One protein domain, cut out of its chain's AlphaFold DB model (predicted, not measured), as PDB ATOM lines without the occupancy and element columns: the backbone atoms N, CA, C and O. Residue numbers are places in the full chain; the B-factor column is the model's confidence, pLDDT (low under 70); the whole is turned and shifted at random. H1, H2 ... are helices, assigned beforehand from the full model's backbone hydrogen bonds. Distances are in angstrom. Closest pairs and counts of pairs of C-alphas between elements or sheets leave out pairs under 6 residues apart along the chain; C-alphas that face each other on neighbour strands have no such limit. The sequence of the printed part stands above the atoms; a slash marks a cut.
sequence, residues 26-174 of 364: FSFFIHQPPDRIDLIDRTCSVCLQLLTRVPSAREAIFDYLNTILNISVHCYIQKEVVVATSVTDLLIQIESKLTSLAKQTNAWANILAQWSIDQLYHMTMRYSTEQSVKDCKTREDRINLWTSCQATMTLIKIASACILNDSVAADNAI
ATOM      1  N   PHE A  26     136.647 159.202 147.701       68.06
ATOM      2  CA  PHE A  26     137.994 159.765 147.684       68.06
ATOM      3  C   PHE A  26     137.980 161.299 147.713       68.06
ATOM      4  O   PHE A  26     138.734 161.916 148.464       68.06
ATOM      5  N   SER A  27     137.076 161.930 146.954       70.81
ATOM      6  CA  SER A  27     136.862 163.379 147.011       70.81
ATOM      7  C   SER A  27     136.402 163.814 148.399       70.81
ATOM      8  O   SER A  27     136.861 164.840 148.894       70.81
ATOM      9  N   PHE A  28     135.517 163.048 149.037       73.88
ATOM     10  CA  PHE A  28     135.080 163.324 150.399       73.88
ATOM     11  C   PHE A  28     136.252 163.238 151.382       73.88
ATOM     12  O   PHE A  28     136.434 164.161 152.165       73.88
ATOM     13  N   PHE A  29     137.098 162.211 151.288       72.44
ATOM     14  CA  PHE A  29     138.283 162.078 152.141       72.44
ATOM     15  C   PHE A  29     139.268 163.252 151.995       72.44
ATOM     16  O   PHE A  29     139.706 163.804 152.997       72.44
ATOM     17  N   ILE A  30     139.577 163.685 150.766       70.62
ATOM     18  CA  ILE A  30     140.546 164.771 150.520       70.62
ATOM     19  C   ILE A  30     140.082 166.120 151.087       70.62
ATOM     20  O   ILE A  30     140.904 166.922 151.525       70.62
ATOM     21  N   HIS A  31     138.780 166.401 151.046       68.94
ATOM     22  CA  HIS A  31     138.260 167.734 151.361       68.94
ATOM     23  C   HIS A  31     137.864 167.910 152.835       68.94
ATOM     24  O   HIS A  31     137.436 169.004 153.206       68.94
ATOM     25  N   GLN A  32     137.973 166.875 153.675       64.94
ATOM     26  CA  GLN A  32     137.558 166.949 155.078       64.94
ATOM     27  C   GLN A  32     138.757 167.118 156.024       64.94
ATOM     28  O   GLN A  32     139.655 166.278 156.026       64.94
ATOM     29  N   PRO A  33     138.778 168.169 156.866       59.78
ATOM     30  CA  PRO A  33     139.750 168.264 157.944       59.78
ATOM     31  C   PRO A  33     139.416 167.256 159.062       59.78
ATOM     32  O   PRO A  33     138.237 167.063 159.374       59.78
ATOM     33  N   PRO A  34     140.431 166.658 159.714       57.56
ATOM     34  CA  PRO A  34     140.244 165.642 160.756       57.56
ATOM     35  C   PRO A  34     139.563 166.161 162.036       57.56
ATOM     36  O   PRO A  34     139.119 165.363 162.856       57.56
ATOM     37  N   ASP A  35     139.431 167.480 162.194       57.97
ATOM     38  CA  ASP A  35     139.010 168.118 163.448       57.97
ATOM     39  C   ASP A  35     137.484 168.257 163.622       57.97
ATOM     40  O   ASP A  35     137.015 168.741 164.654       57.97
ATOM     41  N   ARG A  36     136.667 167.864 162.631       61.28
ATOM     42  CA  ARG A  36     135.198 167.981 162.729       61.28
ATOM     43  C   ARG A  36     134.550 166.711 163.264       61.28
ATOM     44  O   ARG A  36     134.204 165.824 162.486       61.28
ATOM     45  N   ILE A  37     134.297 166.700 164.574       59.59
ATOM     46  CA  ILE A  37     133.653 165.608 165.331       59.59
ATOM     47  C   ILE A  37     132.354 165.114 164.666       59.59
ATOM     48  O   ILE A  37     132.158 163.910 164.525       59.59
ATOM     49  N   ASP A  38     131.537 166.028 164.136       63.34
ATOM     50  CA  ASP A  38     130.237 165.716 163.514       63.34
ATOM     51  C   ASP A  38     130.325 164.864 162.229       63.34
ATOM     52  O   ASP A  38     129.327 164.293 161.788       63.34
ATOM     53  N   LEU A  39     131.500 164.794 161.589       66.75
ATOM     54  CA  LEU A  39     131.731 164.039 160.349       66.75
ATOM     55  C   LEU A  39     132.710 162.867 160.517       66.75
ATOM     56  O   LEU A  39     132.976 162.167 159.529       66.75
ATOM     57  N   ILE A  40     133.234 162.621 161.724       72.69
ATOM     58  CA  ILE A  40     134.255 161.584 161.949       72.69
ATOM     59  C   ILE A  40     133.709 160.200 161.586       72.69
ATOM     60  O   ILE A  40     134.404 159.451 160.900       72.69
ATOM     61  N   ASP A  41     132.458 159.892 161.939       72.62
ATOM     62  CA  ASP A  41     131.828 158.595 161.652       72.62
ATOM     63  C   ASP A  41     131.789 158.274 160.160       72.62
ATOM     64  O   ASP A  41     132.243 157.217 159.703       72.62
ATOM     65  N   ARG A  42     131.283 159.225 159.368       73.44
ATOM     66  CA  ARG A  42     131.159 159.066 157.918       73.44
ATOM     67  C   ARG A  42     132.530 158.980 157.255       73.44
ATOM     68  O   ARG A  42     132.731 158.145 156.376       73.44
ATOM     69  N   THR A  43     133.474 159.805 157.699       76.94
ATOM     70  CA  THR A  43     134.844 159.826 157.169       76.94
ATOM     71  C   THR A  43     135.589 158.542 157.514       76.94
ATOM     72  O   THR A  43     136.237 157.969 156.643       76.94
ATOM     73  N   CYS A  44     135.425 158.015 158.728       78.94
ATOM     74  CA  CYS A  44     136.009 156.745 159.152       78.94
ATOM     75  C   CYS A  44     135.481 155.569 158.317       78.94
ATOM     76  O   CYS A  44     136.270 154.778 157.800       78.94
ATOM     77  N   SER A  45     134.164 155.492 158.092       79.88
ATOM     78  CA  SER A  45     133.569 154.447 157.246       79.88
ATOM     79  C   SER A  45     134.118 154.481 155.813       79.88
ATOM     80  O   SER A  45     134.514 153.445 155.273       79.88
ATOM     81  N   VAL A  46     134.234 155.676 155.226       80.31
ATOM     82  CA  VAL A  46     134.830 155.875 153.896       80.31
ATOM     83  C   VAL A  46     136.310 155.470 153.880       80.31
ATOM     84  O   VAL A  46     136.726 154.700 153.013       80.31
ATOM     85  N   CYS A  47     137.097 155.891 154.874       82.75
ATOM     86  CA  CYS A  47     138.508 155.515 155.013       82.75
ATOM     87  C   CYS A  47     138.694 153.995 155.061       82.75
ATOM     88  O   CYS A  47     139.516 153.433 154.337       82.75
ATOM     89  N   LEU A  48     137.892 153.308 155.875       82.94
ATOM     90  CA  LEU A  48     137.950 151.857 156.036       82.94
ATOM     91  C   LEU A  48     137.570 151.096 154.756       82.94
ATOM     92  O   LEU A  48     138.064 149.988 154.524       82.94
ATOM     93  N   GLN A  49     136.710 151.668 153.909       82.88
ATOM     94  CA  GLN A  49     136.397 151.111 152.591       82.88
ATOM     95  C   GLN A  49     137.542 151.347 151.597       82.88
ATOM     96  O   GLN A  49     137.978 150.403 150.924       82.88
ATOM     97  N   LEU A  50     138.080 152.569 151.554       83.44
ATOM     98  CA  LEU A  50     139.196 152.949 150.685       83.44
ATOM     99  C   LEU A  50     140.474 152.164 150.997       83.44
ATOM    100  O   LEU A  50     141.182 151.782 150.065       83.44
ATOM    101  N   LEU A  51     140.719 151.824 152.266       85.50
ATOM    102  CA  LEU A  51     141.896 151.069 152.718       85.50
ATOM    103  C   LEU A  51     142.093 149.755 151.940       85.50
ATOM    104  O   LEU A  51     143.216 149.355 151.618       85.50
ATOM    105  N   THR A  52     140.982 149.101 151.591       81.75
ATOM    106  CA  THR A  52     140.987 147.836 150.840       81.75
ATOM    107  C   THR A  52     141.125 148.016 149.333       81.75
ATOM    108  O   THR A  52     141.648 147.129 148.662       81.75
ATOM    109  N   ARG A  53     140.679 149.157 148.800       82.81
ATOM    110  CA  ARG A  53     140.500 149.379 147.358       82.81
ATOM    111  C   ARG A  53     141.593 150.242 146.731       82.81
ATOM    112  O   ARG A  53     141.838 150.111 145.539       82.81
ATOM    113  N   VAL A  54     142.262 151.092 147.513       84.50
ATOM    114  CA  VAL A  54     143.237 152.071 147.011       84.50
ATOM    115  C   VAL A  54     144.559 151.943 147.780       84.50
ATOM    116  O   VAL A  54     144.717 152.553 148.838       84.50
ATOM    117  N   PRO A  55     145.543 151.173 147.269       82.44
ATOM    118  CA  PRO A  55     146.839 151.000 147.930       82.44
ATOM    119  C   PRO A  55     147.578 152.314 148.194       82.44
ATOM    120  O   PRO A  55     148.144 152.487 149.267       82.44
ATOM    121  N   SER A  56     147.508 153.261 147.255       83.06
ATOM    122  CA  SER A  56     148.176 154.565 147.349       83.06
ATOM    123  C   SER A  56     147.621 155.479 148.447       83.06
ATOM    124  O   SER A  56     148.275 156.448 148.803       83.06
ATOM    125  N   ALA A  57     146.430 155.192 148.985       84.06
ATOM    126  CA  ALA A  57     145.803 155.989 150.042       84.06
ATOM    127  C   ALA A  57     146.056 155.428 151.452       84.06
ATOM    128  O   ALA A  57     145.647 156.041 152.435       84.06
ATOM    129  N   ARG A  58     146.691 154.253 151.570       88.56
ATOM    130  CA  ARG A  58     146.795 153.519 152.842       88.56
ATOM    131  C   ARG A  58     147.544 154.295 153.920       88.56
ATOM    132  O   ARG A  58     147.082 154.304 155.052       88.56
ATOM    133  N   GLU A  59     148.649 154.949 153.570       87.31
ATOM    134  CA  GLU A  59     149.441 155.747 154.518       87.31
ATOM    135  C   GLU A  59     148.611 156.900 155.093       87.31
ATOM    136  O   GLU A  59     148.429 156.978 156.304       87.31
ATOM    137  N   ALA A  60     147.975 157.695 154.228       85.94
ATOM    138  CA  ALA A  60     147.100 158.789 154.655       85.94
ATOM    139  C   ALA A  60     145.914 158.305 155.510       85.94
ATOM    140  O   ALA A  60     145.500 158.978 156.453       85.94
ATOM    141  N   ILE A  61     145.363 157.124 155.204       88.94
ATOM    142  CA  ILE A  61     144.301 156.519 156.014       88.94
ATOM    143  C   ILE A  61     144.838 156.103 157.388       88.94
ATOM    144  O   ILE A  61     144.169 156.344 158.390       88.94
ATOM    145  N   PHE A  62     146.026 155.502 157.468       91.69
ATOM    146  CA  PHE A  62     146.635 155.155 158.751       91.69
ATOM    147  C   PHE A  62     146.946 156.390 159.600       91.69
ATOM    148  O   PHE A  62     146.710 156.350 160.807       91.69
ATOM    149  N   ASP A  63     147.376 157.491 158.987       89.25
ATOM    150  CA  ASP A  63     147.579 158.770 159.677       89.25
ATOM    151  C   ASP A  63     146.260 159.351 160.206       89.25
ATOM    152  O   ASP A  63     146.184 159.826 161.346       89.25
ATOM    153  N   TYR A  64     145.183 159.251 159.423       88.25
ATOM    154  CA  TYR A  64     143.847 159.650 159.863       88.25
ATOM    155  C   TYR A  64     143.351 158.791 161.038       88.25
ATOM    156  O   TYR A  64     142.910 159.323 162.059       88.25
ATOM    157  N   LEU A  65     143.481 157.463 160.948       90.38
ATOM    158  CA  LEU A  65     143.124 156.548 162.040       90.38
ATOM    159  C   LEU A  65     143.961 156.816 163.298       90.38
ATOM    160  O   LEU A  65     143.429 156.804 164.408       90.38
ATOM    161  N   ASN A  66     145.251 157.111 163.132       90.81
ATOM    162  CA  ASN A  66     146.124 157.507 164.228       90.81
ATOM    163  C   ASN A  66     145.663 158.819 164.876       90.81
ATOM    164  O   ASN A  66     145.697 158.960 166.097       90.81
ATOM    165  N   THR A  67     145.184 159.777 164.083       89.56
ATOM    166  CA  THR A  67     144.630 161.033 164.603       89.56
ATOM    167  C   THR A  67     143.411 160.768 165.488       89.56
ATOM    168  O   THR A  67     143.372 161.250 166.618       89.56
ATOM    169  N   ILE A  68     142.478 159.915 165.046       88.44
ATOM    170  CA  ILE A  68     141.309 159.505 165.850       88.44
ATOM    171  C   ILE A  68     141.745 158.844 167.163       88.44
ATOM    172  O   ILE A  68     141.246 159.193 168.236       88.44
ATOM    173  N   LEU A  69     142.685 157.898 167.095       91.00
ATOM    174  CA  LEU A  69     143.185 157.204 168.281       91.00
ATOM    175  C   LEU A  69     143.857 158.175 169.260       91.00
ATOM    176  O   LEU A  69     143.584 158.116 170.456       91.00
ATOM    177  N   ASN A  70     144.679 159.106 168.766       90.31
ATOM    178  CA  ASN A  70     145.324 160.123 169.599       90.31
ATOM    179  C   ASN A  70     144.314 161.067 170.252       90.31
ATOM    180  O   ASN A  70     144.481 161.384 171.425       90.31
ATOM    181  N   ILE A  71     143.270 161.497 169.535       88.31
ATOM    182  CA  ILE A  71     142.189 162.306 170.120       88.31
ATOM    183  C   ILE A  71     141.544 161.536 171.276       88.31
ATOM    184  O   ILE A  71     141.398 162.075 172.371       88.31
ATOM    185  N   SER A  72     141.236 160.252 171.076       88.69
ATOM    186  CA  SER A  72     140.643 159.416 172.124       88.69
ATOM    187  C   SER A  72     141.553 159.257 173.348       88.69
ATOM    188  O   SER A  72     141.091 159.425 174.478       88.69
ATOM    189  N   VAL A  73     142.849 158.990 173.141       90.94
ATOM    190  CA  VAL A  73     143.829 158.899 174.236       90.94
ATOM    191  C   VAL A  73     143.975 160.244 174.946       90.94
ATOM    192  O   VAL A  73     143.979 160.285 176.175       90.94
ATOM    193  N   HIS A  74     144.044 161.351 174.205       89.50
ATOM    194  CA  HIS A  74     144.143 162.691 174.776       89.50
ATOM    195  C   HIS A  74     142.951 163.012 175.678       89.50
ATOM    196  O   HIS A  74     143.153 163.348 176.844       89.50
ATOM    197  N   CYS A  75     141.725 162.837 175.175       88.12
ATOM    198  CA  CYS A  75     140.511 163.070 175.953       88.12
ATOM    199  C   CYS A  75     140.461 162.167 177.193       88.12
ATOM    200  O   CYS A  75     140.095 162.627 178.272       88.12
ATOM    201  N   TYR A  76     140.890 160.904 177.081       89.12
ATOM    202  CA  TYR A  76     140.978 159.998 178.227       89.12
ATOM    203  C   TYR A  76     141.962 160.506 179.297       89.12
ATOM    204  O   TYR A  76     141.613 160.590 180.476       89.12
ATOM    205  N   ILE A  77     143.170 160.907 178.892       88.75
ATOM    206  CA  ILE A  77     144.237 161.386 179.787       88.75
ATOM    207  C   ILE A  77     143.877 162.726 180.444       88.75
ATOM    208  O   ILE A  77     144.206 162.931 181.617       88.75
ATOM    209  N   GLN A  78     143.175 163.604 179.722       86.81
ATOM    210  CA  GLN A  78     142.648 164.882 180.221       86.81
ATOM    211  C   GLN A  78     141.321 164.735 180.991       86.81
ATOM    212  O   GLN A  78     140.836 165.703 181.574       86.81
ATOM    213  N   LYS A  79     140.751 163.520 181.057       82.19
ATOM    214  CA  LYS A  79     139.463 163.202 181.706       82.19
ATOM    215  C   LYS A  79     138.259 163.943 181.099       82.19
ATOM    216  O   LYS A  79     137.293 164.260 181.794       82.19
ATOM    217  N   GLU A  80     138.281 164.177 179.790       76.00
ATOM    218  CA  GLU A  80     137.190 164.789 179.026       76.00
ATOM    219  C   GLU A  80     136.128 163.743 178.639       76.00
ATOM    220  O   GLU A  80     136.255 163.009 177.659       76.00
ATOM    221  N   VAL A  81     135.049 163.669 179.425       65.06
ATOM    222  CA  VAL A  81     134.044 162.588 179.336       65.06
ATOM    223  C   VAL A  81     133.149 162.675 178.089       65.06
ATOM    224  O   VAL A  81     132.715 161.651 177.573       65.06
ATOM    225  N   VAL A  82     132.868 163.881 177.583       60.72
ATOM    226  CA  VAL A  82     131.837 164.100 176.546       60.72
ATOM    227  C   VAL A  82     132.277 163.620 175.156       60.72
ATOM    228  O   VAL A  82     131.461 163.111 174.394       60.72
ATOM    229  N   VAL A  83     133.567 163.729 174.829       61.12
ATOM    230  CA  VAL A  83     134.114 163.287 173.532       61.12
ATOM    231  C   VAL A  83     134.359 161.772 173.527       61.12
ATOM    232  O   VAL A  83     134.169 161.112 172.503       61.12
ATOM    233  N   ALA A  84     134.693 161.193 174.685       60.72
ATOM    234  CA  ALA A  84     135.048 159.782 174.825       60.72
ATOM    235  C   ALA A  84     133.926 158.816 174.390       60.72
ATOM    236  O   ALA A  84     134.204 157.812 173.730       60.72
ATOM    237  N   THR A  85     132.662 159.123 174.690       63.50
ATOM    238  CA  THR A  85     131.515 158.288 174.289       63.50
ATOM    239  C   THR A  85     131.285 158.296 172.781       63.50
ATOM    240  O   THR A  85     131.035 157.236 172.218       63.50
ATOM    241  N   SER A  86     131.439 159.445 172.113       70.00
ATOM    242  CA  SER A  86     131.247 159.545 170.655       70.00
ATOM    243  C   SER A  86     132.288 158.753 169.853       70.00
ATOM    244  O   SER A  86     131.968 158.138 168.844       70.00
ATOM    245  N   VAL A  87     133.532 158.695 170.338       79.31
ATOM    246  CA  VAL A  87     134.633 158.015 169.639       79.31
ATOM    247  C   VAL A  87     134.659 156.505 169.926       79.31
ATOM    248  O   VAL A  87     135.261 155.739 169.179       79.31
ATOM    249  N   THR A  88     133.978 156.035 170.974       82.31
ATOM    250  CA  THR A  88     134.015 154.618 171.379       82.31
ATOM    251  C   THR A  88     133.449 153.686 170.302       82.31
ATOM    252  O   THR A  88     134.086 152.681 169.971       82.31
ATOM    253  N   ASP A  89     132.312 154.033 169.695       84.50
ATOM    254  CA  ASP A  89     131.698 153.221 168.635       84.50
ATOM    255  C   ASP A  89     132.581 153.151 167.382       84.50
ATOM    256  O   ASP A  89     132.654 152.117 166.709       84.50
ATOM    257  N   LEU A  90     133.325 154.222 167.098       86.19
ATOM    258  CA  LEU A  90     134.301 154.249 166.012       86.19
ATOM    259  C   LEU A  90     135.480 153.324 166.272       86.19
ATOM    260  O   LEU A  90     135.899 152.603 165.368       86.19
ATOM    261  N   LEU A  91     136.005 153.307 167.497       90.31
ATOM    262  CA  LEU A  91     137.109 152.420 167.864       90.31
ATOM    263  C   LEU A  91     136.722 150.950 167.704       90.31
ATOM    264  O   LEU A  91     137.525 150.158 167.211       90.31
ATOM    265  N   ILE A  92     135.479 150.592 168.037       89.75
ATOM    266  CA  ILE A  92     134.946 149.239 167.824       89.75
ATOM    267  C   ILE A  92     134.872 148.912 166.322       89.75
ATOM    268  O   ILE A  92     135.255 147.815 165.904       89.75
ATOM    269  N   GLN A  93     134.422 149.857 165.491       89.44
ATOM    270  CA  GLN A  93     134.384 149.680 164.033       89.44
ATOM    271  C   GLN A  93     135.789 149.517 163.433       89.44
ATOM    272  O   GLN A  93     136.004 148.621 162.611       89.44
ATOM    273  N   ILE A  94     136.749 150.336 163.873       91.81
ATOM    274  CA  ILE A  94     138.157 150.262 163.464       91.81
ATOM    275  C   ILE A  94     138.747 148.908 163.868       91.81
ATOM    276  O   ILE A  94     139.296 148.206 163.019       91.81
ATOM    277  N   GLU A  95     138.577 148.505 165.131       94.19
ATOM    278  CA  GLU A  95     139.035 147.216 165.661       94.19
ATOM    279  C   GLU A  95     138.527 146.054 164.804       94.19
ATOM    280  O   GLU A  95     139.314 145.233 164.324       94.19
ATOM    281  N   SER A  96     137.210 146.008 164.578       92.88
ATOM    282  CA  SER A  96     136.549 144.948 163.819       92.88
ATOM    283  C   SER A  96     137.062 144.887 162.381       92.88
ATOM    284  O   SER A  96     137.461 143.821 161.895       92.88
ATOM    285  N   LYS A  97     137.128 146.038 161.701       91.44
ATOM    286  CA  LYS A  97     137.548 146.088 160.303       91.44
ATOM    287  C   LYS A  97     139.018 145.722 160.142       91.44
ATOM    288  O   LYS A  97     139.318 144.866 159.311       91.44
ATOM    289  N   LEU A  98     139.922 146.299 160.929       93.88
ATOM    290  CA  LEU A  98     141.355 146.011 160.820       93.88
ATOM    291  C   LEU A  98     141.666 144.559 161.197       93.88
ATOM    292  O   LEU A  98     142.396 143.883 160.475       93.88
ATOM    293  N   THR A  99     141.020 144.024 162.235       93.00
ATOM    294  CA  THR A  99     141.150 142.602 162.589       93.00
ATOM    295  C   THR A  99     140.637 141.689 161.473       93.00
ATOM    296  O   THR A  99     141.229 140.646 161.199       93.00
ATOM    297  N   SER A 100     139.557 142.075 160.783       92.81
ATOM    298  CA  SER A 100     139.069 141.321 159.621       92.81
ATOM    299  C   SER A 100     140.067 141.333 158.458       92.81
ATOM    300  O   SER A 100     140.236 140.308 157.804       92.81
ATOM    301  N   LEU A 101     140.771 142.449 158.231       90.31
ATOM    302  CA  LEU A 101     141.795 142.563 157.187       90.31
ATOM    303  C   LEU A 101     143.040 141.743 157.510       90.31
ATOM    304  O   LEU A 101     143.565 141.070 156.622       90.31
ATOM    305  N   ALA A 102     143.465 141.733 158.775       90.38
ATOM    306  CA  ALA A 102     144.570 140.896 159.233       90.38
ATOM    307  C   ALA A 102     144.341 139.409 158.907       90.38
ATOM    308  O   ALA A 102     145.278 138.708 158.542       90.38
ATOM    309  N   LYS A 103     143.085 138.945 158.960       89.56
ATOM    310  CA  LYS A 103     142.705 137.563 158.622       89.56
ATOM    311  C   LYS A 103     142.679 137.258 157.122       89.56
ATOM    312  O   LYS A 103     142.701 136.091 156.754       89.56
ATOM    313  N   GLN A 104     142.600 138.268 156.255       87.69
ATOM    314  CA  GLN A 104     142.474 138.055 154.807       87.69
ATOM    315  C   GLN A 104     143.804 137.697 154.145       87.69
ATOM    316  O   GLN A 104     143.832 136.853 153.253       87.69
ATOM    317  N   THR A 105     144.898 138.358 154.538       86.69
ATOM    318  CA  THR A 105     146.228 138.115 153.956       86.69
ATOM    319  C   THR A 105     147.328 138.348 154.983       86.69
ATOM    320  O   THR A 105     147.256 139.308 155.754       86.69
ATOM    321  N   ASN A 106     148.403 137.564 154.907       86.62
ATOM    322  CA  ASN A 106     149.559 137.698 155.801       86.62
ATOM    323  C   ASN A 106     150.251 139.067 155.652       86.62
ATOM    324  O   ASN A 106     150.772 139.609 156.622       86.62
ATOM    325  N   ALA A 107     150.196 139.676 154.460       88.38
ATOM    326  CA  ALA A 107     150.711 141.026 154.232       88.38
ATOM    327  C   ALA A 107     149.995 142.070 155.107       88.38
ATOM    328  O   ALA A 107     150.649 142.899 155.737       88.38
ATOM    329  N   TRP A 108     148.662 141.996 155.197       91.12
ATOM    330  CA  TRP A 108     147.884 142.857 156.091       91.12
ATOM    331  C   TRP A 108     148.173 142.570 157.561       91.12
ATOM    332  O   TRP A 108     148.350 143.522 158.314       91.12
ATOM    333  N   ALA A 109     148.263 141.297 157.966       92.38
ATOM    334  CA  ALA A 109     148.618 140.943 159.341       92.38
ATOM    335  C   ALA A 109     149.959 141.567 159.752       92.38
ATOM    336  O   ALA A 109     150.049 142.186 160.807       92.38
ATOM    337  N   ASN A 110     150.976 141.479 158.892       91.69
ATOM    338  CA  ASN A 110     152.291 142.047 159.168       91.69
ATOM    339  C   ASN A 110     152.254 143.582 159.288       91.69
ATOM    340  O   ASN A 110     152.727 144.134 160.279       91.69
ATOM    341  N   ILE A 111     151.640 144.268 158.315       92.94
ATOM    342  CA  ILE A 111     151.522 145.737 158.316       92.94
ATOM    343  C   ILE A 111     150.777 146.220 159.564       92.94
ATOM    344  O   ILE A 111     151.226 147.140 160.242       92.94
ATOM    345  N   LEU A 112     149.645 145.589 159.885       94.50
ATOM    346  CA  LEU A 112     148.802 145.996 161.007       94.50
ATOM    347  C   LEU A 112     149.448 145.692 162.357       94.50
ATOM    348  O   LEU A 112     149.272 146.478 163.288       94.50
ATOM    349  N   ALA A 113     150.202 144.597 162.472       93.06
ATOM    350  CA  ALA A 113     150.916 144.282 163.701       93.06
ATOM    351  C   ALA A 113     152.005 145.321 163.992       93.06
ATOM    352  O   ALA A 113     152.034 145.868 165.093       93.06
ATOM    353  N   GLN A 114     152.844 145.642 163.000       93.62
ATOM    354  CA  GLN A 114     153.887 146.663 163.142       93.62
ATOM    355  C   GLN A 114     153.280 148.035 163.442       93.62
ATOM    356  O   GLN A 114     153.621 148.644 164.452       93.62
ATOM    357  N   TRP A 115     152.299 148.461 162.638       95.25
ATOM    358  CA  TRP A 115     151.613 149.736 162.836       95.25
ATOM    359  C   TRP A 115     151.012 149.853 164.241       95.25
ATOM    360  O   TRP A 115     151.185 150.879 164.893       95.25
ATOM    361  N   SER A 116     150.354 148.800 164.737       95.88
ATOM    362  CA  SER A 116     149.720 148.835 166.060       95.88
ATOM    363  C   SER A 116     150.744 148.982 167.187       95.88
ATOM    364  O   SER A 116     150.525 149.767 168.108       95.88
ATOM    365  N   ILE A 117     151.864 148.256 167.115       95.12
ATOM    366  CA  ILE A 117     152.947 148.341 168.105       95.12
ATOM    367  C   ILE A 117     153.632 149.713 168.064       95.12
ATOM    368  O   ILE A 117     153.860 150.302 169.120       95.12
ATOM    369  N   ASP A 118     153.883 150.255 166.871       94.88
ATOM    370  CA  ASP A 118     154.467 151.590 166.710       94.88
ATOM    371  C   ASP A 118     153.540 152.671 167.286       94.88
ATOM    372  O   ASP A 118     153.992 153.541 168.033       94.88
ATOM    373  N   GLN A 119     152.227 152.595 167.032       95.19
ATOM    374  CA  GLN A 119     151.277 153.553 167.610       95.19
ATOM    375  C   GLN A 119     151.217 153.458 169.136       95.19
ATOM    376  O   GLN A 119     151.225 154.489 169.811       95.19
ATOM    377  N   LEU A 120     151.222 152.246 169.698       95.06
ATOM    378  CA  LEU A 120     151.292 152.048 171.148       95.06
ATOM    379  C   LEU A 120     152.549 152.697 171.738       95.06
ATOM    380  O   LEU A 120     152.475 153.358 172.780       95.06
ATOM    381  N   TYR A 121     153.694 152.531 171.072       94.12
ATOM    382  CA  TYR A 121     154.957 153.141 171.477       94.12
ATOM    383  C   TYR A 121     154.871 154.669 171.430       94.12
ATOM    384  O   TYR A 121     155.133 155.333 172.437       94.12
ATOM    385  N   HIS A 122     154.441 155.233 170.299       93.38
ATOM    386  CA  HIS A 122     154.337 156.677 170.117       93.38
ATOM    387  C   HIS A 122     153.365 157.322 171.107       93.38
ATOM    388  O   HIS A 122     153.697 158.358 171.680       93.38
ATOM    389  N   MET A 123     152.211 156.706 171.371       92.75
ATOM    390  CA  MET A 123     151.251 157.198 172.365       92.75
ATOM    391  C   MET A 123     151.837 157.152 173.776       92.75
ATOM    392  O   MET A 123     151.779 158.146 174.499       92.75
ATOM    393  N   THR A 124     152.468 156.037 174.150       91.38
ATOM    394  CA  THR A 124     153.103 155.896 175.469       91.38
ATOM    395  C   THR A 124     154.159 156.981 175.688       91.38
ATOM    396  O   THR A 124     154.172 157.626 176.735       91.38
ATOM    397  N   MET A 125     155.009 157.228 174.687       91.31
ATOM    398  CA  MET A 125     156.070 158.236 174.765       91.31
ATOM    399  C   MET A 125     155.542 159.668 174.715       91.31
ATOM    400  O   MET A 125     156.044 160.537 175.421       91.31
ATOM    401  N   ARG A 126     154.513 159.932 173.906       90.94
ATOM    402  CA  ARG A 126     153.923 161.269 173.775       90.94
ATOM    403  C   ARG A 126     153.330 161.754 175.091       90.94
ATOM    404  O   ARG A 126     153.498 162.919 175.435       90.94
ATOM    405  N   TYR A 127     152.650 160.871 175.817       88.50
ATOM    406  CA  TYR A 127     151.965 161.239 177.052       88.50
ATOM    407  C   TYR A 127     152.755 160.907 178.323       88.50
ATOM    408  O   TYR A 127     152.303 161.248 179.413       88.50
ATOM    409  N   SER A 128     153.958 160.322 178.235       84.12
ATOM    410  CA  SER A 128     154.753 159.968 179.425       84.12
ATOM    411  C   SER A 128     155.109 161.166 180.313       84.12
ATOM    412  O   SER A 128     155.422 160.997 181.490       84.12
ATOM    413  N   THR A 129     155.091 162.382 179.760       82.62
ATOM    414  CA  THR A 129     155.379 163.620 180.497       82.62
ATOM    415  C   THR A 129     154.140 164.326 181.045       82.62
ATOM    416  O   THR A 129     154.304 165.300 181.788       82.62
ATOM    417  N   GLU A 130     152.935 163.868 180.702       84.25
ATOM    418  CA  GLU A 130     151.688 164.447 181.206       84.25
ATOM    419  C   GLU A 130     151.532 164.204 182.705       84.25
ATOM    420  O   GLU A 130     151.948 163.170 183.234       84.25
ATOM    421  N   GLN A 131     150.914 165.157 183.404       76.81
ATOM    422  CA  GLN A 131     150.796 165.091 184.861       76.81
ATOM    423  C   GLN A 131     150.006 163.859 185.318       76.81
ATOM    424  O   GLN A 131     150.438 163.170 186.236       76.81
ATOM    425  N   SER A 132     148.917 163.517 184.628       76.19
ATOM    426  CA  SER A 132     148.103 162.337 184.946       76.19
ATOM    427  C   SER A 132     148.855 161.014 184.783       76.19
ATOM    428  O   SER A 132     148.565 160.065 185.505       76.19
ATOM    429  N   VAL A 133     149.852 160.953 183.893       78.44
ATOM    430  CA  VAL A 133     150.735 159.785 183.735       78.44
ATOM    431  C   VAL A 133     151.859 159.800 184.776       78.44
ATOM    432  O   VAL A 133     152.225 158.752 185.303       78.44
ATOM    433  N   LYS A 134     152.382 160.981 185.130       78.25
ATOM    434  CA  LYS A 134     153.376 161.151 186.207       78.25
ATOM    435  C   LYS A 134     152.829 160.797 187.589       78.25
ATOM    436  O   LYS A 134     153.592 160.355 188.447       78.25
ATOM    437  N   ASP A 135     151.528 160.975 187.800       80.31
ATOM    438  CA  ASP A 135     150.859 160.609 189.046       80.31
ATOM    439  C   ASP A 135     150.798 159.076 189.244       80.31
ATOM    440  O   ASP A 135     150.694 158.608 190.381       80.31
ATOM    441  N   CYS A 136     150.953 158.280 188.174       84.19
ATOM    442  CA  CYS A 136     151.062 156.817 188.223       84.19
ATOM    443  C   CYS A 136     152.455 156.369 188.699       84.19
ATOM    444  O   CYS A 136     153.354 156.050 187.908       84.19
ATOM    445  N   LYS A 137     152.631 156.319 190.022       79.56
ATOM    446  CA  LYS A 137     153.910 155.971 190.663       79.56
ATOM    447  C   LYS A 137     154.253 154.490 190.522       79.56
ATOM    448  O   LYS A 137     155.425 154.153 190.347       79.56
ATOM    449  N   THR A 138     153.257 153.608 190.574       84.62
ATOM    450  CA  THR A 138     153.487 152.162 190.495       84.62
ATOM    451  C   THR A 138     153.326 151.632 189.070       84.62
ATOM    452  O   THR A 138     152.732 152.268 188.196       84.62
ATOM    453  N   ARG A 139     153.885 150.443 188.818       83.25
ATOM    454  CA  ARG A 139     153.678 149.715 187.559       83.25
ATOM    455  C   ARG A 139     152.198 149.387 187.351       83.25
ATOM    456  O   ARG A 139     151.700 149.547 186.243       83.25
ATOM    457  N   GLU A 140     151.509 148.982 188.415       86.75
ATOM    458  CA  GLU A 140     150.082 148.650 188.397       86.75
ATOM    459  C   GLU A 140     149.225 149.861 188.024       86.75
ATOM    460  O   GLU A 140     148.349 149.735 187.174       86.75
ATOM    461  N   ASP A 141     149.533 151.051 188.551       88.06
ATOM    462  CA  ASP A 141     148.825 152.285 188.182       88.06
ATOM    463  C   ASP A 141     148.955 152.580 186.685       88.06
ATOM    464  O   ASP A 141     147.974 152.934 186.031       88.06
ATOM    465  N   ARG A 142     150.163 152.410 186.125       87.38
ATOM    466  CA  ARG A 142     150.407 152.615 184.691       87.38
ATOM    467  C   ARG A 142     149.677 151.581 183.845       87.38
ATOM    468  O   ARG A 142     149.076 151.953 182.843       87.38
ATOM    469  N   ILE A 143     149.714 150.308 184.243       87.94
ATOM    470  CA  ILE A 143     148.959 149.248 183.566       87.94
ATOM    471  C   ILE A 143     147.481 149.618 183.562       87.94
ATOM    472  O   ILE A 143     146.908 149.749 182.487       87.94
ATOM    473  N   ASN A 144     146.906 149.895 184.733       90.19
ATOM    474  CA  ASN A 144     145.493 150.223 184.881       90.19
ATOM    475  C   ASN A 144     145.086 151.451 184.062       90.19
ATOM    476  O   ASN A 144     144.024 151.429 183.440       90.19
ATOM    477  N   LEU A 145     145.917 152.498 184.019       90.75
ATOM    478  CA  LEU A 145     145.669 153.685 183.203       90.75
ATOM    479  C   LEU A 145     145.553 153.321 181.718       90.75
ATOM    480  O   LEU A 145     144.563 153.650 181.065       90.75
ATOM    481  N   TRP A 146     146.552 152.620 181.184       92.25
ATOM    482  CA  TRP A 146     146.603 152.312 179.759       92.25
ATOM    483  C   TRP A 146     145.608 151.229 179.346       92.25
ATOM    484  O   TRP A 146     145.065 151.304 178.245       92.25
ATOM    485  N   THR A 147     145.310 150.261 180.213       89.94
ATOM    486  CA  THR A 147     144.316 149.217 179.929       89.94
ATOM    487  C   THR A 147     142.879 149.706 180.066       89.94
ATOM    488  O   THR A 147     141.969 149.089 179.519       89.94
ATOM    489  N   SER A 148     142.656 150.809 180.784       90.00
ATOM    490  CA  SER A 148     141.336 151.439 180.914       90.00
ATOM    491  C   SER A 148     141.004 152.382 179.753       90.00
ATOM    492  O   SER A 148     139.853 152.790 179.602       90.00
ATOM    493  N   CYS A 149     141.986 152.735 178.920       91.50
ATOM    494  CA  CYS A 149     141.759 153.528 177.719       91.50
ATOM    495  C   CYS A 149     141.324 152.624 176.552       91.50
ATOM    496  O   CYS A 149     142.015 151.682 176.165       91.50
ATOM    497  N   GLN A 150     140.167 152.916 175.951       91.56
ATOM    498  CA  GLN A 150     139.626 152.087 174.870       91.56
ATOM    499  C   GLN A 150     140.519 152.098 173.618       91.56
ATOM    500  O   GLN A 150     140.683 151.062 172.981       91.56
ATOM    501  N   ALA A 151     141.123 153.239 173.272       92.50
ATOM    502  CA  ALA A 151     141.937 153.378 172.062       92.50
ATOM    503  C   ALA A 151     143.204 152.512 172.094       92.50
ATOM    504  O   ALA A 151     143.499 151.791 171.137       92.50
ATOM    505  N   THR A 152     143.924 152.520 173.215       94.31
ATOM    506  CA  THR A 152     145.080 151.640 173.428       94.31
ATOM    507  C   THR A 152     144.666 150.175 173.453       94.31
ATOM    508  O   THR A 152     145.342 149.337 172.852       94.31
ATOM    509  N   MET A 153     143.522 149.847 174.057       94.81
ATOM    510  CA  MET A 153     143.004 148.479 174.038       94.81
ATOM    511  C   MET A 153     142.598 148.011 172.639       94.81
ATOM    512  O   MET A 153     142.834 146.849 172.306       94.81
ATOM    513  N   THR A 154     142.058 148.887 171.792       95.06
ATOM    514  CA  THR A 154     141.802 148.592 170.378       95.06
ATOM    515  C   THR A 154     143.097 148.233 169.645       95.06
ATOM    516  O   THR A 154     143.143 147.200 168.975       95.06
ATOM    517  N   LEU A 155     144.176 149.001 169.832       96.44
ATOM    518  CA  LEU A 155     145.486 148.697 169.240       96.44
ATOM    519  C   LEU A 155     146.062 147.365 169.739       96.44
ATOM    520  O   LEU A 155     146.513 146.551 168.934       96.44
ATOM    521  N   ILE A 156     145.986 147.101 171.048       96.00
ATOM    522  CA  ILE A 156     146.419 145.821 171.630       96.00
ATOM    523  C   ILE A 156     145.659 144.654 171.002       96.00
ATOM    524  O   ILE A 156     146.261 143.628 170.680       96.00
ATOM    525  N   LYS A 157     144.344 144.779 170.808       95.31
ATOM    526  CA  LYS A 157     143.544 143.708 170.207       95.31
ATOM    527  C   LYS A 157     143.891 143.476 168.741       95.31
ATOM    528  O   LYS A 157     143.995 142.317 168.347       95.31
ATOM    529  N   ILE A 158     144.122 144.538 167.964       94.88
ATOM    530  CA  ILE A 158     144.565 144.420 166.567       94.88
ATOM    531  C   ILE A 158     145.927 143.717 166.512       94.88
ATOM    532  O   ILE A 158     146.063 142.720 165.803       94.88
ATOM    533  N   ALA A 159     146.903 144.167 167.310       95.25
ATOM    534  CA  ALA A 159     148.225 143.544 167.394       95.25
ATOM    535  C   ALA A 159     148.126 142.058 167.780       95.25
ATOM    536  O   ALA A 159     148.661 141.197 167.084       95.25
ATOM    537  N   SER A 160     147.369 141.747 168.838       94.12
ATOM    538  CA  SER A 160     147.161 140.371 169.313       94.12
ATOM    539  C   SER A 160     146.527 139.490 168.237       94.12
ATOM    540  O   SER A 160     146.951 138.355 168.037       94.12
ATOM    541  N   ALA A 161     145.523 140.000 167.517       93.56
ATOM    542  CA  ALA A 161     144.868 139.250 166.455       93.56
ATOM    543  C   ALA A 161     145.811 138.964 165.280       93.56
ATOM    544  O   ALA A 161     145.735 137.884 164.701       93.56
ATOM    545  N   CYS A 162     146.711 139.892 164.949       92.94
ATOM    546  CA  CYS A 162     147.719 139.670 163.915       92.94
ATOM    547  C   CYS A 162     148.751 138.619 164.349       92.94
ATOM    548  O   CYS A 162     149.041 137.703 163.584       92.94
ATOM    549  N   ILE A 163     149.239 138.717 165.592       91.44
ATOM    550  CA  ILE A 163     150.198 137.776 166.195       91.44
ATOM    551  C   ILE A 163     149.627 136.349 166.233       91.44
ATOM    552  O   ILE A 163     150.331 135.388 165.938       91.44
ATOM    553  N   LEU A 164     148.346 136.198 166.568       90.38
ATOM    554  CA  LEU A 164     147.686 134.891 166.618       90.38
ATOM    555  C   LEU A 164     147.392 134.299 165.230       90.38
ATOM    556  O   LEU A 164     147.196 133.091 165.124       90.38
ATOM    557  N   ASN A 165     147.310 135.128 164.187       88.62
ATOM    558  CA  ASN A 165     146.860 134.696 162.864       88.62
ATOM    559  C   ASN A 165     147.999 134.231 161.946       88.62
ATOM    560  O   ASN A 165     147.785 133.331 161.138       88.62
ATOM    561  N   ASP A 166     149.186 134.835 162.040       88.31
ATOM    562  CA  ASP A 166     150.307 134.533 161.145       88.31
ATOM    563  C   ASP A 166     151.651 134.524 161.884       88.31
ATOM    564  O   ASP A 166     151.974 135.434 162.646       88.31
ATOM    565  N   SER A 167     152.461 133.493 161.628       86.25
ATOM    566  CA  SER A 167     153.751 133.299 162.295       86.25
ATOM    567  C   SER A 167     154.784 134.357 161.915       86.25
ATOM    568  O   SER A 167     155.546 134.783 162.778       86.25
ATOM    569  N   VAL A 168     154.804 134.794 160.652       86.88
ATOM    570  CA  VAL A 168     155.753 135.803 160.160       86.88
ATOM    571  C   VAL A 168     155.388 137.181 160.706       86.88
ATOM    572  O   VAL A 168     156.256 137.923 161.168       86.88
ATOM    573  N   ALA A 169     154.095 137.515 160.709       86.31
ATOM    574  CA  ALA A 169     153.588 138.716 161.358       86.31
ATOM    575  C   ALA A 169     153.913 138.722 162.859       86.31
ATOM    576  O   ALA A 169     154.309 139.764 163.377       86.31
ATOM    577  N   ALA A 170     153.805 137.576 163.542       88.69
ATOM    578  CA  ALA A 170     154.184 137.454 164.947       88.69
ATOM    579  C   ALA A 170     155.667 137.783 165.176       88.69
ATOM    580  O   ALA A 170     155.970 138.605 166.036       88.69
ATOM    581  N   ASP A 171     156.582 137.218 164.383       89.19
ATOM    582  CA  ASP A 171     158.022 137.484 164.527       89.19
ATOM    583  C   ASP A 171     158.354 138.962 164.308       89.19
ATOM    584  O   ASP A 171     159.050 139.589 165.110       89.19
ATOM    585  N   ASN A 172     157.795 139.558 163.257       89.31
ATOM    586  CA  ASN A 172     158.002 140.970 162.949       89.31
ATOM    587  C   ASN A 172     157.412 141.900 164.017       89.31
ATOM    588  O   ASN A 172     158.037 142.900 164.376       89.31
ATOM    589  N   ALA A 173     156.231 141.569 164.543       91.00
ATOM    590  CA  ALA A 173     155.588 142.322 165.613       91.00
ATOM    591  C   ALA A 173     156.386 142.244 166.915       91.00
ATOM    592  O   ALA A 173     156.577 143.263 167.574       91.00
ATOM    593  N   ILE A 174     156.890 141.058 167.267       91.31
ATOM    594  CA  ILE A 174     157.712 140.858 168.464       91.31
ATOM    595  C   ILE A 174     159.044 141.597 168.322       91.31
ATOM    596  O   ILE A 174     159.470 142.260 169.263       91.31
TER     597      ILE A 174
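AT A GLANCE: This is residues 26 to 174 of the 364 residues of the protein "Hypothetical protein" of Didymodactylos carnosus (UniProt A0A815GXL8). The model is a flat slab of helices in two layers: H2, H4 and H8 run side by side in one layer, and the long H3 and H5 cross over them the other way in the second, with H1 and H9 at the slab's two far edges. The short H6 and H7 extend it at one end, where H7 turns off across the end of H8. The 149 printed residues hold nine named helices, H1 to H9 in chain order, and no named strand; the class is all helix. The whole is compact, with a radius of gyration of the C-alphas of 15.6 A and spans of 45 by 39 by 21 A.

IN THESE COORDINATES: Find C-alpha 55 at (146.839, 151.000, 147.930); from there H3, the longest helix, runs 35.4 A to C-alpha 78 at (142.648, 164.882, 180.221). Before it come H1, residues 26 to 31, and H2, residues 37 to 53, 25.2 A long with a kink of 29 degrees near residue 44. After it, H4 spans residues 81 to 102, 31.4 A with a kink of 33 degrees near residue 88, and H5 residues 106 to 127, 31.8 A. Then follow H6, 131 to 134, H7, 139 to 148, H8, 150 to 165, 22.3 A, and H9, 167 to 174, ending at C-alpha 174, (157.712, 140.858, 168.464).

HOW THE PARTS SIT: H2, H3, H4, H5 and H8 form an up and down bundle, each running against the one before it. Start at H3, with H8 one of two hubs: its Leu 69 and Ala 151 of H8 have the closest C-alphas, 5.5 A, at a steep tilt of 45 degrees. H3 touches H4 at Ser 72 and Ala 84, 6.2 A, and H2 at Arg 58 and Leu 51, 5.5 A. H4 and H8 touch, running the same way at a shallow tilt of 10 degrees, closest at the C-alphas of Thr 99 and Ile 158, 5.5 A. H5 touches H8 at Ala 113 and Ala 159, 4.6 A, and H9 at Asn 110 and Ala 169, 4.2 A. H1 and H2 are a hairpin, closest at Phe 29 and Thr 43, 6.5 A. H6 only just touches H3, with 3 pairs of C-alphas within 8 A. H7 touches H8 only at the corner, about perpendicular at 89 degrees. Every O i to N i+4 pair is within hydrogen-bond range in H1, H5, H7, H8 and H9, but 9 of 13 in H2, 18 of 20 in H3 and 14 of 18 in H4; H6 is too short for one.

THE WHOLE: The C-alphas farthest apart, Ser 27 and Thr 138, are 47.9 A apart. The printed part has no cut, and its links are tight. Low confidence, under 70, falls at residue 26, residues 31 to 39 and residues 81 to 85.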